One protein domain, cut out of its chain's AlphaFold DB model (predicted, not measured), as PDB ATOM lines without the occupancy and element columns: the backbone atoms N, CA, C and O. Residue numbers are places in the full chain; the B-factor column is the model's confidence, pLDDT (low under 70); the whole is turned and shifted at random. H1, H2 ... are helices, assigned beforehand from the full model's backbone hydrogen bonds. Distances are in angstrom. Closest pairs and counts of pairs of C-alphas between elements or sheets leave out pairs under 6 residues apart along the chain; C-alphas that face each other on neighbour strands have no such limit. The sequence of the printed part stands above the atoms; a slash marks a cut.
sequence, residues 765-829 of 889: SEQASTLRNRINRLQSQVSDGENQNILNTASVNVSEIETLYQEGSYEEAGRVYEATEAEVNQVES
ATOM      1  N   SER A 765      57.105  89.994   5.196       71.19
ATOM      2  CA  SER A 765      58.078  89.134   5.883       71.19
ATOM      3  C   SER A 765      57.486  87.779   6.310       71.19
ATOM      4  O   SER A 765      58.091  86.733   6.024       71.19
ATOM      5  N   GLU A 766      56.265  87.737   6.867       73.44
ATOM      6  CA  GLU A 766      55.557  86.464   7.072       73.44
ATOM      7  C   GLU A 766      55.148  85.830   5.730       73.44
ATOM      8  O   GLU A 766      55.308  84.615   5.534       73.44
ATOM      9  N   GLN A 767      54.710  86.630   4.750       79.12
ATOM     10  CA  GLN A 767      54.370  86.104   3.422       79.12
ATOM     11  C   GLN A 767      55.599  85.516   2.707       79.12
ATOM     12  O   GLN A 767      55.525  84.397   2.188       79.12
ATOM     13  N   ALA A 768      56.761  86.178   2.750       81.31
ATOM     14  CA  ALA A 768      58.026  85.639   2.243       81.31
ATOM     15  C   ALA A 768      58.433  84.350   2.973       81.31
ATOM     16  O   ALA A 768      58.840  83.378   2.329       81.31
ATOM     17  N   SER A 769      58.248  84.276   4.294       80.25
ATOM     18  CA  SER A 769      58.474  83.054   5.078       80.25
ATOM     19  C   SER A 769      57.546  81.904   4.658       80.25
ATOM     20  O   SER A 769      57.989  80.757   4.497       80.25
ATOM     21  N   THR A 770      56.273  82.189   4.389       83.06
ATOM     22  CA  THR A 770      55.297  81.223   3.861       83.06
ATOM     23  C   THR A 770      55.653  80.773   2.440       83.06
ATOM     24  O   THR A 770      55.646  79.570   2.144       83.06
ATOM     25  N   LEU A 771      56.059  81.702   1.573       85.00
ATOM     26  CA  LEU A 771      56.500  81.427   0.207       85.00
ATOM     27  C   LEU A 771      57.789  80.586   0.191       85.00
ATOM     28  O   LEU A 771      57.857  79.595  -0.541       85.00
ATOM     29  N   ARG A 772      58.755  80.862   1.083       86.44
ATOM     30  CA  ARG A 772      59.952  80.026   1.303       86.44
ATOM     31  C   ARG A 772      59.579  78.583   1.636       86.44
ATOM     32  O   ARG A 772      60.146  77.639   1.084       86.44
ATOM     33  N   ASN A 773      58.593  78.395   2.511       85.69
ATOM     34  CA  ASN A 773      58.112  77.074   2.909       85.69
ATOM     35  C   ASN A 773      57.386  76.328   1.771       85.69
ATOM     36  O   ASN A 773      57.482  75.098   1.694       85.69
ATOM     37  N   ARG A 774      56.718  77.038   0.848       86.19
ATOM     38  CA  ARG A 774      56.180  76.455  -0.398       86.19
ATOM     39  C   ARG A 774      57.298  76.079  -1.376       86.19
ATOM     40  O   ARG A 774      57.317  74.944  -1.851       86.19
ATOM     41  N   ILE A 775      58.273  76.961  -1.599       86.94
ATOM     42  CA  ILE A 775      59.441  76.712  -2.463       86.94
ATOM     43  C   ILE A 775      60.216  75.473  -1.999       86.94
ATOM     44  O   ILE A 775      60.390  74.538  -2.779       86.94
ATOM     45  N   ASN A 776      60.603  75.406  -0.720       85.56
ATOM     46  CA  ASN A 776      61.328  74.269  -0.138       85.56
ATOM     47  C   ASN A 776      60.574  72.937  -0.322       85.56
ATOM     48  O   ASN A 776      61.170  71.898  -0.626       85.56
ATOM     49  N   ARG A 777      59.242  72.961  -0.177       86.62
ATOM     50  CA  ARG A 777      58.373  71.798  -0.401       86.62
ATOM     51  C   ARG A 777      58.406  71.356  -1.865       86.62
ATOM     52  O   ARG A 777      58.594  70.169  -2.126       86.62
ATOM     53  N   LEU A 778      58.268  72.288  -2.806       84.56
ATOM     54  CA  LEU A 778      58.261  72.006  -4.244       84.56
ATOM     55  C   LEU A 778      59.634  71.551  -4.757       84.56
ATOM     56  O   LEU A 778      59.701  70.606  -5.541       84.56
ATOM     57  N   GLN A 779      60.735  72.122  -4.256       84.38
ATOM     58  CA  GLN A 779      62.099  71.686  -4.593       84.38
ATOM     59  C   GLN A 779      62.312  70.193  -4.286       84.38
ATOM     60  O   GLN A 779      62.952  69.491  -5.065       84.38
ATOM     61  N   SER A 780      61.711  69.673  -3.206       80.06
ATOM     62  CA  SER A 780      61.773  68.242  -2.858       80.06
ATOM     63  C   SER A 780      60.988  67.312  -3.802       80.06
ATOM     64  O   SER A 780      61.182  66.097  -3.767       80.06
ATOM     65  N   GLN A 781      60.108  67.866  -4.643       79.88
ATOM     66  CA  GLN A 781      59.199  67.133  -5.537       79.88
ATOM     67  C   GLN A 781      59.587  67.250  -7.023       79.88
ATOM     68  O   GLN A 781      59.055  66.520  -7.860       79.88
ATOM     69  N   VAL A 782      60.521  68.143  -7.363       78.69
ATOM     70  CA  VAL A 782      60.902  68.472  -8.742       78.69
ATOM     71  C   VAL A 782      62.268  67.878  -9.093       78.69
ATOM     72  O   VAL A 782      63.281  68.214  -8.485       78.69
ATOM     73  N   SER A 783      62.306  67.053 -10.146       69.56
ATOM     74  CA  SER A 783      63.538  66.449 -10.696       69.56
ATOM     75  C   SER A 783      64.010  67.072 -12.022       69.56
ATOM     76  O   SER A 783      64.988  66.605 -12.602       69.56
ATOM     77  N   ASP A 784      63.293  68.072 -12.542       75.94
ATOM     78  CA  ASP A 784      63.594  68.738 -13.815       75.94
ATOM     79  C   ASP A 784      64.420  70.012 -13.581       75.94
ATOM     80  O   ASP A 784      64.051  70.846 -12.753       75.94
ATOM     81  N   GLY A 785      65.511  70.175 -14.332       72.19
ATOM     82  CA  GLY A 785      66.408  71.324 -14.231       72.19
ATOM     83  C   GLY A 785      65.769  72.663 -14.616       72.19
ATOM     84  O   GLY A 785      66.194  73.684 -14.086       72.19
ATOM     85  N   GLU A 786      64.744  72.692 -15.478       77.69
ATOM     86  CA  GLU A 786      64.026  73.945 -15.778       77.69
ATOM     87  C   GLU A 786      63.282  74.441 -14.530       77.69
ATOM     88  O   GLU A 786      63.513  75.549 -14.047       77.69
ATOM     89  N   ASN A 787      62.447  73.576 -13.954       80.69
ATOM     90  CA  ASN A 787      61.631  73.902 -12.788       80.69
ATOM     91  C   ASN A 787      62.483  74.066 -11.507       80.69
ATOM     92  O   ASN A 787      62.144  74.891 -10.662       80.69
ATOM     93  N   GLN A 788      63.607  73.346 -11.361       79.12
ATOM     94  CA  GLN A 788      64.561  73.585 -10.265       79.12
ATOM     95  C   GLN A 788      65.231  74.960 -10.369       79.12
ATOM     96  O   GLN A 788      65.407  75.612  -9.345       79.12
ATOM     97  N   ASN A 789      65.581  75.432 -11.572       80.38
ATOM     98  CA  ASN A 789      66.160  76.769 -11.729       80.38
ATOM     99  C   ASN A 789      65.167  77.866 -11.320       80.38
ATOM    100  O   ASN A 789      65.558  78.763 -10.581       80.38
ATOM    101  N   ILE A 790      63.894  77.752 -11.715       83.56
ATOM    102  CA  ILE A 790      62.829  78.685 -11.298       83.56
ATOM    103  C   ILE A 790      62.709  78.713  -9.763       83.56
ATOM    104  O   ILE A 790      62.790  79.772  -9.149       83.56
ATOM    105  N   LEU A 791      62.621  77.544  -9.115       85.50
ATOM    106  CA  LEU A 791      62.537  77.457  -7.650       85.50
ATOM    107  C   LEU A 791      63.816  77.904  -6.917       85.50
ATOM    108  O   LEU A 791      63.746  78.222  -5.730       85.50
ATOM    109  N   ASN A 792      64.975  77.915  -7.579       83.25
ATOM    110  CA  ASN A 792      66.211  78.467  -7.020       83.25
ATOM    111  C   ASN A 792      66.214  80.000  -7.104       83.25
ATOM    112  O   ASN A 792      66.531  80.641  -6.105       83.25
ATOM    113  N   THR A 793      65.812  80.582  -8.242       84.56
ATOM    114  CA  THR A 793      65.609  82.034  -8.386       84.56
ATOM    115  C   THR A 793      64.600  82.533  -7.356       84.56
ATOM    116  O   THR A 793      64.928  83.398  -6.554       84.56
ATOM    117  N   ALA A 794      63.432  81.893  -7.262       85.06
ATOM    118  CA  ALA A 794      62.400  82.256  -6.297       85.06
ATOM    119  C   ALA A 794      62.891  82.237  -4.834       85.06
ATOM    120  O   ALA A 794      62.490  83.072  -4.028       85.06
ATOM    121  N   SER A 795      63.800  81.321  -4.480       84.00
ATOM    122  CA  SER A 795      64.401  81.270  -3.140       84.00
ATOM    123  C   SER A 795      65.393  82.412  -2.866       84.00
ATOM    124  O   SER A 795      65.601  82.755  -1.699       84.00
ATOM    125  N   VAL A 796      66.013  82.982  -3.906       84.94
ATOM    126  CA  VAL A 796      66.819  84.209  -3.807       84.94
ATOM    127  C   VAL A 796      65.890  85.411  -3.663       84.94
ATOM    128  O   VAL A 796      66.025  86.133  -2.679       84.94
ATOM    129  N   ASN A 797      64.892  85.547  -4.544       87.38
ATOM    130  CA  ASN A 797      63.908  86.633  -4.510       87.38
ATOM    131  C   ASN A 797      63.195  86.733  -3.148       87.38
ATOM    132  O   ASN A 797      63.002  87.819  -2.627       87.38
ATOM    133  N   VAL A 798      62.859  85.606  -2.510       86.44
ATOM    134  CA  VAL A 798      62.299  85.577  -1.144       86.44
ATOM    135  C   VAL A 798      63.200  86.244  -0.100       86.44
ATOM    136  O   VAL A 798      62.701  86.839   0.846       86.44
ATOM    137  N   SER A 799      64.519  86.176  -0.270       83.50
ATOM    138  CA  SER A 799      65.468  86.854   0.625       83.50
ATOM    139  C   SER A 799      65.667  88.332   0.237       83.50
ATOM    140  O   SER A 799      66.029  89.149   1.077       83.50
ATOM    141  N   GLU A 800      65.396  88.686  -1.023       84.56
ATOM    142  CA  GLU A 800      65.360  90.065  -1.528       84.56
ATOM    143  C   GLU A 800      64.100  90.799  -1.037       84.56
ATOM    144  O   GLU A 800      64.216  91.915  -0.553       84.56
ATOM    145  N   ILE A 801      62.934  90.138  -1.019       85.56
ATOM    146  CA  ILE A 801      61.673  90.645  -0.441       85.56
ATOM    147  C   ILE A 801      61.851  90.995   1.041       85.56
ATOM    148  O   ILE A 801      61.515  92.100   1.452       85.56
ATOM    149  N   GLU A 802      62.440  90.095   1.838       81.81
ATOM    150  CA  GLU A 802      62.753  90.369   3.250       81.81
ATOM    151  C   GLU A 802      63.749  91.525   3.431       81.81
ATOM    152  O   GLU A 802      63.639  92.269   4.402       81.81
ATOM    153  N   THR A 803      64.698  91.698   2.503       81.38
ATOM    154  CA  THR A 803      65.652  92.820   2.547       81.38
ATOM    155  C   THR A 803      64.949  94.137   2.218       81.38
ATOM    156  O   THR A 803      65.039  95.078   2.995       81.38
ATOM    157  N   LEU A 804      64.179  94.185   1.126       81.06
ATOM    158  CA  LEU A 804      63.403  95.357   0.707       81.06
ATOM    159  C   LEU A 804      62.387  95.782   1.774       81.06
ATOM    160  O   LEU A 804      62.212  96.974   2.006       81.06
ATOM    161  N   TYR A 805      61.760  94.821   2.456       81.44
ATOM    162  CA  TYR A 805      60.854  95.074   3.577       81.44
ATOM    163  C   TYR A 805      61.587  95.694   4.783       81.44
ATOM    164  O   TYR A 805      61.134  96.694   5.332       81.44
ATOM    165  N   GLN A 806      62.763  95.169   5.150       79.75
ATOM    166  CA  GLN A 806      63.616  95.742   6.208       79.75
ATOM    167  C   GLN A 806      64.221  97.109   5.836       79.75
ATOM    168  O   GLN A 806      64.550  97.893   6.722       79.75
ATOM    169  N   GLU A 807      64.356  97.407   4.542       79.44
ATOM    170  CA  GLU A 807      64.794  98.703   4.007       79.44
ATOM    171  C   GLU A 807      63.620  99.677   3.740       79.44
ATOM    172  O   GLU A 807      63.810 100.704   3.088       79.44
ATOM    173  N   GLY A 808      62.403  99.376   4.220       72.25
ATOM    174  CA  GLY A 808      61.217 100.242   4.092       72.25
ATOM    175  C   GLY A 808      60.680 100.398   2.661       72.25
ATOM    176  O   GLY A 808      59.855 101.263   2.381       72.25
ATOM    177  N   SER A 809      61.146  99.572   1.724       80.50
ATOM    178  CA  SER A 809      60.805  99.627   0.297       80.50
ATOM    179  C   SER A 809      59.591  98.746  -0.028       80.50
ATOM    180  O   SER A 809      59.639  97.891  -0.914       80.50
ATOM    181  N   TYR A 810      58.495  98.944   0.713       80.44
ATOM    182  CA  TYR A 810      57.321  98.057   0.746       80.44
ATOM    183  C   TYR A 810      56.683  97.794  -0.630       80.44
ATOM    184  O   TYR A 810      56.343  96.652  -0.939       80.44
ATOM    185  N   GLU A 811      56.577  98.810  -1.494       76.50
ATOM    186  CA  GLU A 811      56.021  98.660  -2.852       76.50
ATOM    187  C   GLU A 811      56.883  97.728  -3.733       76.50
ATOM    188  O   GLU A 811      56.358  96.912  -4.493       76.50
ATOM    189  N   GLU A 812      58.214  97.802  -3.611       78.62
ATOM    190  CA  GLU A 812      59.128  96.928  -4.354       78.62
ATOM    191  C   GLU A 812      59.151  95.516  -3.758       78.62
ATOM    192  O   GLU A 812      59.125  94.539  -4.507       78.62
ATOM    193  N   ALA A 813      59.100  95.388  -2.425       81.44
ATOM    194  CA  ALA A 813      58.931  94.099  -1.753       81.44
ATOM    195  C   ALA A 813      57.657  93.380  -2.245       81.44
ATOM    196  O   ALA A 813      57.719  92.201  -2.599       81.44
ATOM    197  N   GLY A 814      56.539  94.105  -2.372       80.56
ATOM    198  CA  GLY A 814      55.292  93.595  -2.944       80.56
ATOM    199  C   GLY A 814      55.412  93.196  -4.417       80.56
ATOM    200  O   GLY A 814      55.026  92.083  -4.782       80.56
ATOM    201  N   ARG A 815      56.024  94.037  -5.268       82.56
ATOM    202  CA  ARG A 815      56.275  93.702  -6.687       82.56
ATOM    203  C   ARG A 815      57.110  92.429  -6.852       82.56
ATOM    204  O   ARG A 815      56.785  91.586  -7.693       82.56
ATOM    205  N   VAL A 816      58.174  92.271  -6.062       84.06
ATOM    206  CA  VAL A 816      59.021  91.069  -6.101       84.06
ATOM    207  C   VAL A 816      58.271  89.863  -5.519       84.06
ATOM    208  O   VAL A 816      58.406  88.761  -6.061       84.06
ATOM    209  N   TYR A 817      57.429  90.048  -4.493       87.12
ATOM    210  CA  TYR A 817      56.567  88.997  -3.941       87.12
ATOM    211  C   TYR A 817      55.585  88.449  -4.982       87.12
ATOM    212  O   TYR A 817      55.626  87.250  -5.265       87.12
ATOM    213  N   GLU A 818      54.762  89.296  -5.608       85.50
ATOM    214  CA  GLU A 818      53.756  88.857  -6.589       85.50
ATOM    215  C   GLU A 818      54.386  88.115  -7.776       85.50
ATOM    216  O   GLU A 818      53.917  87.045  -8.176       85.50
ATOM    217  N   ALA A 819      55.487  88.650  -8.318       84.38
ATOM    218  CA  ALA A 819      56.218  88.018  -9.413       84.38
ATOM    219  C   ALA A 819      56.769  86.639  -9.010       84.38
ATOM    220  O   ALA A 819      56.665  85.671  -9.769       84.38
ATOM    221  N   THR A 820      57.311  86.530  -7.795       85.94
ATOM    222  CA  THR A 820      57.891  85.288  -7.276       85.94
ATOM    223  C   THR A 820      56.816  84.250  -6.959       85.94
ATOM    224  O   THR A 820      56.968  83.079  -7.318       85.94
ATOM    225  N   GLU A 821      55.694  84.649  -6.354       88.75
ATOM    226  CA  GLU A 821      54.559  83.752  -6.151       88.75
ATOM    227  C   GLU A 821      53.972  83.280  -7.497       88.75
ATOM    228  O   GLU A 821      53.663  82.095  -7.640       88.75
ATOM    229  N   ALA A 822      53.874  84.135  -8.519       84.62
ATOM    230  CA  ALA A 822      53.397  83.728  -9.843       84.62
ATOM    231  C   ALA A 822      54.278  82.633 -10.486       84.62
ATOM    232  O   ALA A 822      53.750  81.664 -11.048       84.62
ATOM    233  N   GLU A 823      55.607  82.728 -10.363       84.44
ATOM    234  CA  GLU A 823      56.531  81.678 -10.814       84.44
ATOM    235  C   GLU A 823      56.378  80.376 -10.008       84.44
ATOM    236  O   GLU A 823      56.288  79.285 -10.586       84.44
ATOM    237  N   VAL A 824      56.278  80.473  -8.679       86.81
ATOM    238  CA  VAL A 824      56.099  79.319  -7.779       86.81
ATOM    239  C   VAL A 824      54.769  78.608  -8.039       86.81
ATOM    240  O   VAL A 824      54.748  77.382  -8.170       86.81
ATOM    241  N   ASN A 825      53.677  79.358  -8.217       86.94
ATOM    242  CA  ASN A 825      52.365  78.845  -8.618       86.94
ATOM    243  C   ASN A 825      52.424  78.130  -9.975       86.94
ATOM    244  O   ASN A 825      51.807  77.072 -10.150       86.94
ATOM    245  N   GLN A 826      53.202  78.644 -10.936       82.75
ATOM    246  CA  GLN A 826      53.390  77.956 -12.212       82.75
ATOM    247  C   GLN A 826      54.083  76.598 -12.015       82.75
ATOM    248  O   GLN A 826      53.610  75.599 -12.563       82.75
ATOM    249  N   VAL A 827      55.143  76.517 -11.205       83.25
ATOM    250  CA  VAL A 827      55.815  75.237 -10.912       83.25
ATOM    251  C   VAL A 827      54.901  74.281 -10.135       83.25
ATOM    252  O   VAL A 827      54.804  73.108 -10.502       83.25
ATOM    253  N   GLU A 828      54.162  74.759  -9.133       84.00
ATOM    254  CA  GLU A 828      53.199  73.956  -8.363       84.00
ATOM    255  C   GLU A 828      52.098  73.367  -9.262       84.00
ATOM    256  O   GLU A 828      51.778  72.178  -9.168       84.00
ATOM    257  N   SER A 829      51.577  74.143 -10.220       80.88
ATOM    258  CA  SER A 829      50.598  73.653 -11.202       80.88
ATOM    259  C   SER A 829      51.164  72.552 -12.116       80.88
ATOM    260  O   SER A 829      50.473  71.567 -12.401       80.88
TER     261      SER A 829
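What this domain is: This is residues 765 to 829 of the 889 residues of an uncharacterized protein of Nanohaloarchaea archaeon SW_7_43_1 (UniProt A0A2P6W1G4). What shape do these atoms make? Three helices stand side by side in an up-and-down bundle, a slim rod in which each helix runs against the one before it in the chain. H2, the longest helix, is joined to H1 by a tight turn at one end of the rod and to H3 by another at the opposite end, and the three centres make a triangle. What is it built of, and how large is it? The printed part has 65 residues with three named helices in the order H1, H2, H3 and no named strand, and its class is all helix. It is compact, with a radius of gyration of the C-alphas of 11.5 A, and the C-alphas span 37 by 16 by 16 A along their three main axes.

Where its parts are: Where is the longest helix? H2 holds residues 785 to 806, 22 residues, and measures 32.0 A from first to last C-alpha. It begins at C-alpha 785, at (66.408, 71.324, -14.231), and ends at C-alpha 806, at (63.616, 95.742, 6.208). Which helix comes before it? H1 holds residues 765 to 779, 15 residues, and is 20.7 A long from first to last C-alpha. Its first C-alpha, that of Ser 765, is at (58.078, 89.134, 5.883). Which helix comes after it? H3 holds residues 810 to 829, 20 residues, with 28.0 A from first to last C-alpha. Its last C-alpha, that of Ser 829, is at (50.598, 73.653, -11.202).

How they stand to each other: How does H2 stand to H3? These two helices form a hairpin and touch, with 28 pairs of C-alphas within 8 A, and the closest are the C-alphas of Ile 801 and Ala 813, 4.6 A apart. Their lines stand at a shallow tilt of 22 degrees, they run opposite ways, and their centres are 9.0 A apart. How does H2 stand to H1? They too form a hairpin and touch, with 17 pairs of C-alphas within 8 A, the closest being those of Ala 768 and Val 798 at 5.5 A. They run opposite ways at a shallow tilt of 13 degrees, with 9.5 A from centre to centre. Do H1 and H3 meet as well? They touch, with 6 pairs of C-alphas within 8 A, and the closest C-alphas, those of Ile 775 and Val 824, are 6.8 A apart. They run the same way at a shallow tilt of 24 degrees, and their centres are 10.9 A apart. What do the backbone N and O atoms show? In H1 and H3 every O i to N i+4 pair is within hydrogen-bond range, and in H2 17 of 18 such pairs are.

The domain as a whole: How far does the printed part reach? The two C-alphas farthest apart are those of Ser 783 and Gly 808, at 37.0 A, and each of these residues lies in a link between two helices. The first and last printed C-alphas, those of Ser 765 and Ser 829, are 24.2 A apart. Is there a cut, and are there long links? The printed part has no cut, and both links are tight: 5 residues lie between H1 and H2, and 3 residues lie between H2 and H3. Where is the model's confidence low? The mean pLDDT of the printed part is 82.1, and one residue, Ser 783, is under 70.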